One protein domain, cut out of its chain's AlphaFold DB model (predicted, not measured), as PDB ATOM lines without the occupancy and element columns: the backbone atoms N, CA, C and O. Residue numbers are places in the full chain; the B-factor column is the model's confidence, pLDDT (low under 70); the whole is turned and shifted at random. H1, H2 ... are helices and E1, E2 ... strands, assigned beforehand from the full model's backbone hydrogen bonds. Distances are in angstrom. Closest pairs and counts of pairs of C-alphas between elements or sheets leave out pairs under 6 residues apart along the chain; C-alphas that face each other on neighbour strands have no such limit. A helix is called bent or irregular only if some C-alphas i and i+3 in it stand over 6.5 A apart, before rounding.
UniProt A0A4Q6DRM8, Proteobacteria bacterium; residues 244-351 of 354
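Overview. This is residues 244 to 351 of the 354 residues of a protein of Proteobacteria bacterium (UniProt A0A4Q6DRM8). A twisted sheet of five parallel strands makes the core, with H1 lying along one face, H3 standing up from the other, and H2 only grazing it. The long loop of residues 272 to 295 pairs briefly with edge strand E2, through residues 286 to 287. The printed part has 108 residues, with three named helices and five named strands in the order E1 H1 E2 E3 H2 H3 E4 E5, class mixed; across the sheet run E2 E3 E4 E1 E5. It is compact and rounded, radius of gyration of the C-alphas 12.6 A, spanning 33 by 27 by 26 A.

Arrangement. E1, residues 249 to 253, H1, residues 255 to 265, and E2, residues 268 to 271, form a split strand-helix-strand unit, its strands not neighbours, with a right-handed crossover. E3, residues 296 to 302, H2, residues 305 to 313, H3, residues 322 to 328, and E4, residues 331 to 338, form an unsplit right-handed one. H1 is over E3 and E4, height over the sheet 9.4 A; its closest C-alphas to E4, Pro 255 and Ile 338, are 6.0 A apart. H3, on the opposite face, is over E3 at 10.2 A; C-alphas 301 and 327 are closest, at 6.9 A. Within hydrogen-bond range are N 270 and O 300 of E2 and E3, 2.8 A, N 301 and O 336 of E3 and E4, 2.7 A, N 251 and O 335 of E1 and E4, 2.8 A, and N 252 of E1 and O 349 of E5, residues 348 to 350, 2.8 A. Every O i to N i+4 pair is within range in H3, 5 of 7 in H1 and 3 of 5 in H2.

Along the chain. E1 begins at C-alpha 249 (213.484, 201.348, 186.797). H1, 15.0 A long, is irregular: C-alphas 256 and 259 are 7.0 A apart. E3 is 15.5 A long, H2 12.9 A, and E4, 14.9 A, bends by 71 degrees at residue 334. E5 ends at C-alpha 350 (223.787, 204.247, 185.219).

Size, cuts and confidence. The C-alphas farthest apart, Ser 244 and Arg 275, are 34.3 A apart. The printed part has no cut; the E2 to E3 link is long. No printed residue is under 70 in pLDDT.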
ATOM      1  N   SER A 244     205.762 204.107 193.423       95.12
ATOM      2  CA  SER A 244     207.151 204.576 193.433       95.12
ATOM      3  C   SER A 244     207.806 204.288 194.779       95.12
ATOM      4  O   SER A 244     207.190 204.457 195.833       95.12
ATOM      5  N   THR A 245     209.051 203.822 194.734       95.94
ATOM      6  CA  THR A 245     209.839 203.408 195.900       95.94
ATOM      7  C   THR A 245     211.133 204.210 196.065       95.94
ATOM      8  O   THR A 245     211.925 203.906 196.954       95.94
ATOM      9  N   GLY A 246     211.372 205.210 195.208       93.69
ATOM     10  CA  GLY A 246     212.587 206.037 195.211       93.69
ATOM     11  C   GLY A 246     213.793 205.389 194.521       93.69
ATOM     12  O   GLY A 246     214.772 206.070 194.240       93.69
ATOM     13  N   HIS A 247     213.714 204.097 194.195       96.50
ATOM     14  CA  HIS A 247     214.690 203.395 193.365       96.50
ATOM     15  C   HIS A 247     213.949 202.493 192.383       96.50
ATOM     16  O   HIS A 247     213.763 201.299 192.633       96.50
ATOM     17  N   ASP A 248     213.474 203.108 191.299       97.38
ATOM     18  CA  ASP A 248     212.545 202.520 190.340       97.38
ATOM     19  C   ASP A 248     213.128 202.569 188.918       97.38
ATOM     20  O   ASP A 248     213.630 203.599 188.476       97.38
ATOM     21  N   GLY A 249     213.048 201.453 188.191       97.44
ATOM     22  CA  GLY A 249     213.484 201.348 186.797       97.44
ATOM     23  C   GLY A 249     214.615 200.349 186.569       97.44
ATOM     24  O   GLY A 249     214.777 199.391 187.328       97.44
ATOM     25  N   VAL A 250     215.363 200.526 185.479       97.94
ATOM     26  CA  VAL A 250     216.440 199.611 185.077       97.94
ATOM     27  C   VAL A 250     217.781 200.328 185.171       97.94
ATOM     28  O   VAL A 250     217.967 201.387 184.575       97.94
ATOM     29  N   PHE A 251     218.715 199.736 185.909       97.44
ATOM     30  CA  PHE A 251     219.997 200.330 186.256       97.44
ATOM     31  C   PHE A 251     221.167 199.473 185.772       97.44
ATOM     32  O   PHE A 251     221.122 198.251 185.902       97.44
ATOM     33  N   LEU A 252     222.236 200.097 185.279       97.06
ATOM     34  CA  LEU A 252     223.557 199.470 185.192       97.06
ATOM     35  C   LEU A 252     224.284 199.702 186.511       97.06
ATOM     36  O   LEU A 252     224.438 200.850 186.925       97.06
ATOM     37  N   VAL A 253     224.718 198.629 187.161       97.44
ATOM     38  CA  VAL A 253     225.484 198.687 188.412       97.44
ATOM     39  C   VAL A 253     226.842 198.054 188.150       97.44
ATOM     40  O   VAL A 253     226.904 196.928 187.652       97.44
ATOM     41  N   ARG A 254     227.925 198.761 188.481       96.75
ATOM     42  CA  ARG A 254     229.271 198.211 188.314       96.75
ATOM     43  C   ARG A 254     229.499 197.072 189.313       96.75
ATOM     44  O   ARG A 254     228.996 197.151 190.436       96.75
ATOM     45  N   PRO A 255     230.261 196.031 188.947       96.81
ATOM     46  CA  PRO A 255     230.697 194.983 189.866       96.81
ATOM     47  C   PRO A 255     231.245 195.510 191.198       96.81
ATOM     48  O   PRO A 255     230.852 195.010 192.252       96.81
ATOM     49  N   ASP A 256     232.072 196.557 191.155       95.94
ATOM     50  CA  ASP A 256     232.689 197.165 192.344       95.94
ATOM     51  C   ASP A 256     231.656 197.819 193.283       95.94
ATOM     52  O   ASP A 256     231.804 197.782 194.504       95.94
ATOM     53  N   ASP A 257     230.554 198.330 192.728       97.00
ATOM     54  CA  ASP A 257     229.467 198.967 193.482       97.00
ATOM     55  C   ASP A 257     228.415 197.959 193.972       97.00
ATOM     56  O   ASP A 257     227.548 198.285 194.792       97.00
ATOM     57  N   PHE A 258     228.452 196.718 193.470       97.12
ATOM     58  CA  PHE A 258     227.377 195.753 193.682       97.12
ATOM     59  C   PHE A 258     227.220 195.350 195.151       97.12
ATOM     60  O   PHE A 258     226.095 195.160 195.608       97.12
ATOM     61  N   SER A 259     228.316 195.269 195.911       96.38
ATOM     62  CA  SER A 259     228.258 194.947 197.344       96.38
ATOM     63  C   SER A 259     227.447 195.990 198.126       96.38
ATOM     64  O   SER A 259     226.496 195.644 198.833       96.38
ATOM     65  N   ALA A 260     227.746 197.279 197.928       96.88
ATOM     66  CA  ALA A 260     227.015 198.378 198.560       96.88
ATOM     67  C   ALA A 260     225.559 198.444 198.069       96.88
ATOM     68  O   ALA A 260     224.629 198.598 198.865       96.88
ATOM     69  N   TYR A 261     225.342 198.244 196.764       97.88
ATOM     70  CA  TYR A 261     224.004 198.166 196.176       97.88
ATOM     71  C   TYR A 261     223.167 197.039 196.800       97.88
ATOM     72  O   TYR A 261     221.994 197.234 197.130       97.88
ATOM     73  N   PHE A 262     223.760 195.857 196.993       97.44
ATOM     74  CA  PHE A 262     223.088 194.708 197.593       97.44
ATOM     75  C   PHE A 262     222.700 194.979 199.046       97.44
ATOM     76  O   PHE A 262     221.563 194.704 199.426       97.44
ATOM     77  N   GLN A 263     223.588 195.582 199.840       96.62
ATOM     78  CA  GLN A 263     223.277 195.970 201.220       96.62
ATOM     79  C   GLN A 263     222.129 196.986 201.289       96.62
ATOM     80  O   GLN A 263     221.229 196.838 202.115       96.62
ATOM     81  N   LYS A 264     222.116 197.978 200.391       97.31
ATOM     82  CA  LYS A 264     221.096 199.037 200.368       97.31
ATOM     83  C   LYS A 264     219.720 198.545 199.914       97.31
ATOM     84  O   LYS A 264     218.707 198.953 200.476       97.31
ATOM     85  N   PHE A 265     219.663 197.690 198.890       97.56
ATOM     86  CA  PHE A 265     218.402 197.349 198.213       97.56
ATOM     87  C   PHE A 265     217.960 195.891 198.350       97.56
ATOM     88  O   PHE A 265     216.814 195.592 198.007       97.56
ATOM     89  N   SER A 266     218.842 195.001 198.815       97.31
ATOM     90  CA  SER A 266     218.611 193.554 198.974       97.31
ATOM     91  C   SER A 266     217.895 192.896 197.776       97.31
ATOM     92  O   SER A 266     216.865 192.240 197.951       97.31
ATOM     93  N   PRO A 267     218.377 193.087 196.532       98.31
ATOM     94  CA  PRO A 267     217.720 192.546 195.349       98.31
ATOM     95  C   PRO A 267     217.822 191.016 195.284       98.31
ATOM     96  O   PRO A 267     218.833 190.424 195.662       98.31
ATOM     97  N   ALA A 268     216.819 190.360 194.695       98.50
ATOM     98  CA  ALA A 268     216.934 188.948 194.338       98.50
ATOM     99  C   ALA A 268     217.944 188.769 193.194       98.50
ATOM    100  O   ALA A 268     217.821 189.406 192.145       98.50
ATOM    101  N   ILE A 269     218.930 187.890 193.372       98.50
ATOM    102  CA  ILE A 269     220.007 187.697 192.394       98.50
ATOM    103  C   ILE A 269     219.609 186.627 191.383       98.50
ATOM    104  O   ILE A 269     219.331 185.483 191.744       98.50
ATOM    105  N   LEU A 270     219.621 186.990 190.103       98.44
ATOM    106  CA  LEU A 270     219.255 186.129 188.989       98.44
ATOM    107  C   LEU A 270     220.452 185.913 188.058       98.44
ATOM    108  O   LEU A 270     220.971 186.857 187.462       98.44
ATOM    109  N   ARG A 271     220.836 184.651 187.843       96.88
ATOM    110  CA  ARG A 271     221.940 184.254 186.949       96.88
ATOM    111  C   ARG A 271     221.509 183.241 185.895       96.88
ATOM    112  O   ARG A 271     220.615 182.431 186.129       96.88
ATOM    113  N   HIS A 272     222.171 183.233 184.742       94.31
ATOM    114  CA  HIS A 272     221.904 182.222 183.714       94.31
ATOM    115  C   HIS A 272     222.615 180.887 183.997       94.31
ATOM    116  O   HIS A 272     222.018 179.824 183.849       94.31
ATOM    117  N   ASP A 273     223.878 180.929 184.423       93.19
ATOM    118  CA  ASP A 273     224.709 179.745 184.675       93.19
ATOM    119  C   ASP A 273     225.128 179.690 186.150       93.19
ATOM    120  O   ASP A 273     225.449 180.717 186.746       93.19
ATOM    121  N   LYS A 274     225.162 178.491 186.743       93.50
ATOM    122  CA  LYS A 274     225.612 178.282 188.129       93.50
ATOM    123  C   LYS A 274     227.077 178.666 188.369       93.50
ATOM    124  O   LYS A 274     227.473 178.835 189.515       93.50
ATOM    125  N   ARG A 275     227.880 178.748 187.306       94.00
ATOM    126  CA  ARG A 275     229.293 179.150 187.327       94.00
ATOM    127  C   ARG A 275     229.481 180.663 187.239       94.00
ATOM    128  O   ARG A 275     230.610 181.122 187.361       94.00
ATOM    129  N   ALA A 276     228.418 181.425 186.969       94.44
ATOM    130  CA  ALA A 276     228.511 182.877 186.919       94.44
ATOM    131  C   ALA A 276     228.900 183.418 188.301       94.44
ATOM    132  O   ALA A 276     228.281 183.042 189.303       94.44
ATOM    133  N   ASN A 277     229.909 184.291 188.325       94.81
ATOM    134  CA  ASN A 277     230.332 184.998 189.525       94.81
ATOM    135  C   ASN A 277     229.176 185.876 190.018       94.81
ATOM    136  O   ASN A 277     228.665 186.709 189.271       94.81
ATOM    137  N   CYS A 278     228.746 185.643 191.251       95.69
ATOM    138  CA  CYS A 278     227.713 186.415 191.933       95.69
ATOM    139  C   CYS A 278     228.312 187.197 193.105       95.69
ATOM    140  O   CYS A 278     227.588 187.550 194.032       95.69
ATOM    141  N   PHE A 279     229.624 187.442 193.066       95.25
ATOM    142  CA  PHE A 279     230.350 188.283 194.010       95.25
ATOM    143  C   PHE A 279     230.215 187.780 195.456       95.25
ATOM    144  O   PHE A 279     229.983 188.556 196.379       95.25
ATOM    145  N   GLY A 280     230.316 186.457 195.646       94.06
ATOM    146  CA  GLY A 280     230.184 185.794 196.951       94.06
ATOM    147  C   GLY A 280     228.745 185.433 197.346       94.06
ATOM    148  O   GLY A 280     228.516 184.841 198.404       94.06
ATOM    149  N   LEU A 281     227.760 185.752 196.500       95.38
ATOM    150  CA  LEU A 281     226.333 185.503 196.740       95.38
ATOM    151  C   LEU A 281     225.777 184.340 195.895       95.38
ATOM    152  O   LEU A 281     224.571 184.231 195.666       95.38
ATOM    153  N   GLU A 282     226.632 183.417 195.437       96.50
ATOM    154  CA  GLU A 282     226.244 182.282 194.582       96.50
ATOM    155  C   GLU A 282     225.203 181.359 195.231       96.50
ATOM    156  O   GLU A 282     224.454 180.685 194.520       96.50
ATOM    157  N   HIS A 283     225.177 181.307 196.564       94.06
ATOM    158  CA  HIS A 283     224.316 180.435 197.360       94.06
ATOM    159  C   HIS A 283     222.853 180.907 197.417       94.06
ATOM    160  O   HIS A 283     221.961 180.083 197.606       94.06
ATOM    161  N   VAL A 284     222.595 182.203 197.198       95.38
ATOM    162  CA  VAL A 284     221.237 182.781 197.109       95.38
ATOM    163  C   VAL A 284     220.804 183.079 195.671       95.38
ATOM    164  O   VAL A 284     219.651 183.432 195.432       95.38
ATOM    165  N   ALA A 285     221.705 182.937 194.695       97.12
ATOM    166  CA  ALA A 285     221.424 183.249 193.301       97.12
ATOM    167  C   ALA A 285     220.544 182.187 192.617       97.12
ATOM    168  O   ALA A 285     220.854 180.990 192.603       97.12
ATOM    169  N   ILE A 286     219.484 182.645 191.953       96.56
ATOM    170  CA  ILE A 286     218.467 181.809 191.308       96.56
ATOM    171  C   ILE A 286     218.701 181.784 189.794       96.56
ATOM    172  O   ILE A 286     219.068 182.785 189.178       96.56
ATOM    173  N   ASN A 287     218.487 180.627 189.164       96.00
ATOM    174  CA  ASN A 287     218.560 180.527 187.709       96.00
ATOM    175  C   ASN A 287     217.432 181.337 187.037       96.00
ATOM    176  O   ASN A 287     216.287 181.274 187.481       96.00
ATOM    177  N   TRP A 288     217.720 182.029 185.929       94.88
ATOM    178  CA  TRP A 288     216.721 182.811 185.181       94.88
ATOM    179  C   TRP A 288     215.452 182.018 184.849       94.88
ATOM    180  O   TRP A 288     214.352 182.490 185.126       94.88
ATOM    181  N   GLY A 289     215.586 180.796 184.327       89.56
ATOM    182  CA  GLY A 289     214.444 179.930 184.026       89.56
ATOM    183  C   GLY A 289     213.690 179.507 185.287       89.56
ATOM    184  O   GLY A 289     212.470 179.609 185.331       89.56
ATOM    185  N   LEU A 290     214.407 179.116 186.349       89.06
ATOM    186  CA  LEU A 290     213.790 178.735 187.630       89.06
ATOM    187  C   LEU A 290     213.084 179.902 188.341       89.06
ATOM    188  O   LEU A 290     212.237 179.666 189.194       89.06
ATOM    189  N   SER A 291     213.401 181.150 187.985       91.06
ATOM    190  CA  SER A 291     212.705 182.332 188.503       91.06
ATOM    191  C   SER A 291     211.340 182.583 187.848       91.06
ATOM    192  O   SER A 291     210.582 183.442 188.308       91.06
ATOM    193  N   LYS A 292     211.000 181.861 186.769       88.12
ATOM    194  CA  LYS A 292     209.689 181.946 186.111       88.12
ATOM    195  C   LYS A 292     208.572 181.684 187.137       88.12
ATOM    196  O   LYS A 292     208.723 180.878 188.043       88.12
ATOM    197  N   GLY A 293     207.469 182.422 187.028       83.44
ATOM    198  CA  GLY A 293     206.386 182.453 188.027       83.44
ATOM    199  C   GLY A 293     206.653 183.346 189.249       83.44
ATOM    200  O   GLY A 293     205.736 184.001 189.737       83.44
ATOM    201  N   LEU A 294     207.910 183.495 189.679       89.88
ATOM    202  CA  LEU A 294     208.261 184.296 190.858       89.88
ATOM    203  C   LEU A 294     208.194 185.805 190.581       89.88
ATOM    204  O   LEU A 294     208.251 186.256 189.433       89.88
ATOM    205  N   SER A 295     208.041 186.588 191.650       93.62
ATOM    206  CA  SER A 295     208.002 188.054 191.614       93.62
ATOM    207  C   SER A 295     208.762 188.619 192.809       93.62
ATOM    208  O   SER A 295     208.536 188.182 193.936       93.62
ATOM    209  N   TYR A 296     209.610 189.611 192.564       97.62
ATOM    210  CA  TYR A 296     210.428 190.272 193.581       97.62
ATOM    211  C   TYR A 296     210.253 191.777 193.491       97.62
ATOM    212  O   TYR A 296     209.959 192.306 192.424       97.62
ATOM    213  N   ASP A 297     210.481 192.477 194.592       98.12
ATOM    214  CA  ASP A 297     210.454 193.938 194.591       98.12
ATOM    215  C   ASP A 297     211.591 194.492 193.735       98.12
ATOM    216  O   ASP A 297     211.373 195.338 192.866       98.12
ATOM    217  N   ARG A 298     212.789 193.930 193.916       98.56
ATOM    218  CA  ARG A 298     214.001 194.307 193.191       98.56
ATOM    219  C   ARG A 298     214.782 193.077 192.760       98.56
ATOM    220  O   ARG A 298     214.789 192.060 193.454       98.56
ATOM    221  N   VAL A 299     215.444 193.181 191.617       98.69
ATOM    222  CA  VAL A 299     216.224 192.097 191.014       98.69
ATOM    223  C   VAL A 299     217.600 192.602 190.607       98.69
ATOM    224  O   VAL A 299     217.720 193.699 190.075       98.69
ATOM    225  N   ALA A 300     218.626 191.784 190.811       98.69
ATOM    226  CA  ALA A 300     219.953 191.963 190.243       98.69
ATOM    227  C   ALA A 300     220.212 190.838 189.237       98.69
ATOM    228  O   ALA A 300     220.231 189.662 189.592       98.69
ATOM    229  N   ILE A 301     220.374 191.191 187.969       98.50
ATOM    230  CA  ILE A 301     220.663 190.276 186.873       98.50
ATOM    231  C   ILE A 301     222.172 190.232 186.681       98.50
ATOM    232  O   ILE A 301     222.784 191.244 186.346       98.50
ATOM    233  N   ILE A 302     222.748 189.040 186.829       98.00
ATOM    234  CA  ILE A 302     224.103 188.737 186.365       98.00
ATOM    235  C   ILE A 302     224.001 188.402 184.872       98.00
ATOM    236  O   ILE A 302     223.497 187.318 184.541       98.00
ATOM    237  N   PRO A 303     224.379 189.318 183.961       95.62
ATOM    238  CA  PRO A 303     224.153 189.146 182.534       95.62
ATOM    239  C   PRO A 303     225.051 188.043 181.962       95.62
ATOM    240  O   PRO A 303     226.084 187.672 182.515       95.62
ATOM    241  N   THR A 304     224.656 187.497 180.813       95.00
ATOM    242  CA  THR A 304     225.578 186.713 179.986       95.00
ATOM    243  C   THR A 304     226.382 187.659 179.101       95.00
ATOM    244  O   THR A 304     225.896 188.737 178.767       95.00
ATOM    245  N   LYS A 305     227.540 187.212 178.596       92.62
ATOM    246  CA  LYS A 305     228.325 187.968 177.598       92.62
ATOM    247  C   LYS A 305     227.484 188.430 176.401       92.62
ATOM    248  O   LYS A 305     227.693 189.510 175.857       92.62
ATOM    249  N   THR A 306     226.517 187.611 175.983       93.00
ATOM    250  CA  THR A 306     225.585 187.967 174.910       93.00
ATOM    251  C   THR A 306     224.685 189.125 175.319       93.00
ATOM    252  O   THR A 306     224.547 190.061 174.542       93.00
ATOM    253  N   VAL A 307     224.090 189.094 176.516       92.75
ATOM    254  CA  VAL A 307     223.262 190.204 177.016       92.75
ATOM    255  C   VAL A 307     224.094 191.478 177.164       92.75
ATOM    256  O   VAL A 307     223.645 192.522 176.707       92.75
ATOM    257  N   GLU A 308     225.314 191.389 177.703       92.19
ATOM    258  CA  GLU A 308     226.224 192.539 177.825       92.19
ATOM    259  C   GLU A 308     226.509 193.186 176.470       92.19
ATOM    260  O   GLU A 308     226.327 194.388 176.308       92.19
ATOM    261  N   LYS A 309     226.852 192.385 175.452       91.50
ATOM    262  CA  LYS A 309     227.043 192.887 174.083       91.50
ATOM    263  C   LYS A 309     225.806 193.637 173.567       91.50
ATOM    264  O   LYS A 309     225.944 194.642 172.877       91.50
ATOM    265  N   HIS A 310     224.602 193.157 173.890       91.31
ATOM    266  CA  HIS A 310     223.343 193.736 173.406       91.31
ATOM    267  C   HIS A 310     222.882 194.987 174.159       91.31
ATOM    268  O   HIS A 310     221.972 195.657 173.676       91.31
ATOM    269  N   LEU A 311     223.553 195.372 175.250       88.50
ATOM    270  CA  LEU A 311     223.383 196.708 175.831       88.50
ATOM    271  C   LEU A 311     223.771 197.812 174.834       88.50
ATOM    272  O   LEU A 311     223.157 198.873 174.841       88.50
ATOM    273  N   GLN A 312     224.738 197.535 173.950       84.38
ATOM    274  CA  GLN A 312     225.289 198.498 172.988       84.38
ATOM    275  C   GLN A 312     224.564 198.479 171.637       84.38
ATOM    276  O   GLN A 312     224.366 199.511 171.005       84.38
ATOM    277  N   ILE A 313     224.192 197.285 171.162       86.88
ATOM    278  CA  ILE A 313     223.702 197.084 169.784       86.88
ATOM    279  C   ILE A 313     222.176 196.991 169.656       86.88
ATOM    280  O   ILE A 313     221.681 196.935 168.521       86.88
ATOM    281  N   GLY A 314     221.464 196.961 170.787       88.94
ATOM    282  CA  GLY A 314     220.010 196.816 170.864       88.94
ATOM    283  C   GLY A 314     219.561 195.421 171.306       88.94
ATOM    284  O   GLY A 314     220.083 194.414 170.822       88.94
ATOM    285  N   PHE A 315     218.575 195.337 172.205       91.50
ATOM    286  CA  PHE A 315     218.021 194.050 172.663       91.50
ATOM    287  C   PHE A 315     217.151 193.324 171.627       91.50
ATOM    288  O   PHE A 315     216.959 192.113 171.743       91.50
ATOM    289  N   ASP A 316     216.679 194.017 170.592       89.50
ATOM    290  CA  ASP A 316     215.871 193.462 169.497       89.50
ATOM    291  C   ASP A 316     216.619 192.407 168.663       89.50
ATOM    292  O   ASP A 316     215.996 191.590 167.981       89.50
ATOM    293  N   LYS A 317     217.954 192.399 168.747       87.62
ATOM    294  CA  LYS A 317     218.846 191.478 168.023       87.62
ATOM    295  C   LYS A 317     219.251 190.240 168.826       87.62
ATOM    296  O   LYS A 317     219.994 189.403 168.316       87.62
ATOM    297  N   LEU A 318     218.773 190.095 170.064       89.94
ATOM    298  CA  LEU A 318     219.073 188.923 170.888       89.94
ATOM    299  C   LEU A 318     218.560 187.640 170.215       89.94
ATOM    300  O   LEU A 318     217.362 187.468 170.012       89.94
ATOM    301  N   GLU A 319     219.456 186.689 169.942       82.31
ATOM    302  CA  GLU A 319     219.096 185.412 169.298       82.31
ATOM    303  C   GLU A 319     218.302 184.465 170.220       82.31
ATOM    304  O   GLU A 319     217.512 183.638 169.763       82.31
ATOM    305  N   SER A 320     218.515 184.557 171.538       83.62
ATOM    306  CA  SER A 320     217.831 183.746 172.561       83.62
ATOM    307  C   SER A 320     217.265 184.627 173.685       83.62
ATOM    308  O   SER A 320     217.712 184.542 174.830       83.62
ATOM    309  N   PRO A 321     216.273 185.483 173.375       92.12
ATOM    310  CA  PRO A 321     215.816 186.546 174.274       92.12
ATOM    311  C   PRO A 321     214.998 186.042 175.472       92.12
ATOM    312  O   PRO A 321     214.901 186.729 176.485       92.12
ATOM    313  N   TYR A 322     214.417 184.843 175.381       93.44
ATOM    314  CA  TYR A 322     213.391 184.345 176.305       93.44
ATOM    315  C   TYR A 322     213.833 184.329 177.774       93.44
ATOM    316  O   TYR A 322     213.124 184.834 178.642       93.44
ATOM    317  N   SER A 323     215.014 183.780 178.072       93.06
ATOM    318  CA  SER A 323     215.498 183.683 179.457       93.06
ATOM    319  C   SER A 323     215.845 185.051 180.047       93.06
ATOM    320  O   SER A 323     215.614 185.280 181.232       93.06
ATOM    321  N   PHE A 324     216.356 185.971 179.223       95.69
ATOM    322  CA  PHE A 324     216.629 187.342 179.652       95.69
ATOM    323  C   PHE A 324     215.328 188.118 179.894       95.69
ATOM    324  O   PHE A 324     215.182 188.755 180.933       95.69
ATOM    325  N   TYR A 325     214.338 187.977 179.007       96.88
ATOM    326  CA  TYR A 325     212.997 188.534 179.202       96.88
ATOM    327  C   TYR A 325     212.337 188.018 180.487       96.88
ATOM    328  O   TYR A 325     211.739 188.795 181.236       96.88
ATOM    329  N   VAL A 326     212.478 186.723 180.799       96.38
ATOM    330  CA  VAL A 326     212.017 186.177 182.086       96.38
ATOM    331  C   VAL A 326     212.694 186.904 183.246       96.38
ATOM    332  O   VAL A 326     211.972 187.400 184.108       96.38
ATOM    333  N   ALA A 327     214.026 187.028 183.244       96.94
ATOM    334  CA  ALA A 327     214.778 187.689 184.313       96.94
ATOM    335  C   ALA A 327     214.378 189.166 184.504       96.94
ATOM    336  O   ALA A 327     214.085 189.572 185.629       96.94
ATOM    337  N   LEU A 328     214.278 189.941 183.414       96.75
ATOM    338  CA  LEU A 328     213.844 191.347 183.433       96.75
ATOM    339  C   LEU A 328     212.462 191.519 184.073       96.75
ATOM    340  O   LEU A 328     212.231 192.430 184.861       96.75
ATOM    341  N   THR A 329     211.532 190.616 183.763       97.12
ATOM    342  CA  THR A 329     210.116 190.751 184.138       97.12
ATOM    343  C   THR A 329     209.763 190.153 185.504       97.12
ATOM    344  O   THR A 329     208.582 189.938 185.809       97.12
ATOM    345  N   ARG A 330     210.767 189.827 186.334       97.00
ATOM    346  CA  ARG A 330     210.549 189.359 187.716       97.00
ATOM    347  C   ARG A 330     210.392 190.508 188.714       97.00
ATOM    348  O   ARG A 330     209.740 190.312 189.737       97.00
ATOM    349  N   ALA A 331     210.972 191.673 188.431       98.06
ATOM    350  CA  ALA A 331     210.967 192.820 189.335       98.06
ATOM    351  C   ALA A 331     209.646 193.604 189.291       98.06
ATOM    352  O   ALA A 331     209.053 193.781 188.222       98.06
ATOM    353  N   ARG A 332     209.211 194.112 190.449       98.31
ATOM    354  CA  ARG A 332     208.119 195.088 190.570       98.31
ATOM    355  C   ARG A 332     208.627 196.514 190.380       98.31
ATOM    356  O   ARG A 332     208.008 197.275 189.640       98.31
ATOM    357  N   TYR A 333     209.753 196.843 191.013       98.31
ATOM    358  CA  TYR A 333     210.223 198.220 191.158       98.31
ATOM    359  C   TYR A 333     211.561 198.464 190.465       98.31
ATOM    360  O   TYR A 333     211.662 199.396 189.672       98.31
ATOM    361  N   SER A 334     212.580 197.624 190.670       98.38
ATOM    362  CA  SER A 334     213.848 197.840 189.965       98.38
ATOM    363  C   SER A 334     214.602 196.596 189.539       98.38
ATOM    364  O   SER A 334     214.532 195.531 190.155       98.38
ATOM    365  N   VAL A 335     215.347 196.768 188.451       98.69
ATOM    366  CA  VAL A 335     216.281 195.792 187.902       98.69
ATOM    367  C   VAL A 335     217.662 196.428 187.863       98.69
ATOM    368  O   VAL A 335     217.839 197.456 187.222       98.69
ATOM    369  N   ALA A 336     218.647 195.806 188.495       98.31
ATOM    370  CA  ALA A 336     220.058 196.093 188.271       98.31
ATOM    371  C   ALA A 336     220.635 195.073 187.289       98.31
ATOM    372  O   ALA A 336     220.446 193.874 187.473       98.31
ATOM    373  N   ILE A 337     221.347 195.524 186.266       97.88
ATOM    374  CA  ILE A 337     222.166 194.693 185.383       97.88
ATOM    375  C   ILE A 337     223.615 194.917 185.814       97.88
ATOM    376  O   ILE A 337     224.110 196.041 185.729       97.88
ATOM    377  N   ILE A 338     224.268 193.868 186.319       97.62
ATOM    378  CA  ILE A 338     225.613 193.985 186.897       97.62
ATOM    379  C   ILE A 338     226.659 193.868 185.790       97.62
ATOM    380  O   ILE A 338     226.824 192.786 185.230       97.62
ATOM    381  N   THR A 339     227.322 194.966 185.431       95.06
ATOM    382  CA  THR A 339     228.249 195.009 184.288       95.06
ATOM    383  C   THR A 339     229.199 196.207 184.362       95.06
ATOM    384  O   THR A 339     228.847 197.245 184.917       95.06
ATOM    385  N   ASP A 340     230.383 196.073 183.762       90.88
ATOM    386  CA  ASP A 340     231.341 197.172 183.559       90.88
ATOM    387  C   ASP A 340     231.038 198.015 182.307       90.88
ATOM    388  O   ASP A 340     231.787 198.931 181.972       90.88
ATOM    389  N   SER A 341     229.964 197.703 181.571       86.25
ATOM    390  CA  SER A 341     229.589 198.463 180.377       86.25
ATOM    391  C   SER A 341     229.274 199.921 180.720       86.25
ATOM    392  O   SER A 341     228.320 200.218 181.436       86.25
ATOM    393  N   GLU A 342     230.021 200.837 180.109       80.44
ATOM    394  CA  GLU A 342     229.746 202.276 180.156       80.44
ATOM    395  C   GLU A 342     228.657 202.705 179.155       80.44
ATOM    396  O   GLU A 342     228.173 203.835 179.201       80.44
ATOM    397  N   GLU A 343     228.248 201.816 178.256       77.62
ATOM    398  CA  GLU A 343     227.199 202.071 177.271       77.62
ATOM    399  C   GLU A 343     225.818 201.781 177.862       77.62
ATOM    400  O   GLU A 343     225.598 200.715 178.447       77.62
ATOM    401  N   THR A 344     224.879 202.711 177.680       74.62
ATOM    402  CA  THR A 344     223.492 202.572 178.143       74.62
ATOM    403  C   THR A 344     222.532 202.363 176.983       74.62
ATOM    404  O   THR A 344     222.573 203.083 175.989       74.62
ATOM    405  N   HIS A 345     221.594 201.438 177.161       79.50
ATOM    406  CA  HIS A 345     220.455 201.262 176.266       79.50
ATOM    407  C   HIS A 345     219.331 202.254 176.634       79.50
ATOM    408  O   HIS A 345     219.181 202.566 177.820       79.50
ATOM    409  N   PRO A 346     218.490 202.728 175.690       86.88
ATOM    410  CA  PRO A 346     217.293 203.501 176.023       86.88
ATOM    411  C   PRO A 346     216.474 202.866 177.157       86.88
ATOM    412  O   PRO A 346     216.193 201.667 177.122       86.88
ATOM    413  N   GLY A 347     216.111 203.671 178.160       88.19
ATOM    414  CA  GLY A 347     215.381 203.218 179.353       88.19
ATOM    415  C   GLY A 347     216.243 202.569 180.445       88.19
ATOM    416  O   GLY A 347     215.698 202.182 181.478       88.19
ATOM    417  N   VAL A 348     217.564 202.468 180.249       93.31
ATOM    418  CA  VAL A 348     218.521 201.955 181.237       93.31
ATOM    419  C   VAL A 348     219.431 203.087 181.717       93.31
ATOM    420  O   VAL A 348     220.032 203.795 180.913       93.31
ATOM    421  N   VAL A 349     219.551 203.253 183.033       94.31
ATOM    422  CA  VAL A 349     220.278 204.366 183.665       94.31
ATOM    423  C   VAL A 349     221.525 203.852 184.384       94.31
ATOM    424  O   VAL A 349     221.499 202.784 184.984       94.31
ATOM    425  N   LYS A 350     222.634 204.595 184.372       94.94
ATOM    426  CA  LYS A 350     223.787 204.247 185.219       94.94
ATOM    427  C   LYS A 350     223.455 204.500 186.686       94.94
ATOM    428  O   LYS A 350     223.055 205.608 187.041       94.94
ATOM    429  N   TYR A 351     223.640 203.491 187.527       95.69
ATOM    430  CA  TYR A 351     223.602 203.672 188.969       95.69
ATOM    431  C   TYR A 351     224.792 204.526 189.403       95.69
ATOM    432  O   TYR A 351     225.915 204.313 188.949       95.69
TER     433      TYR A 351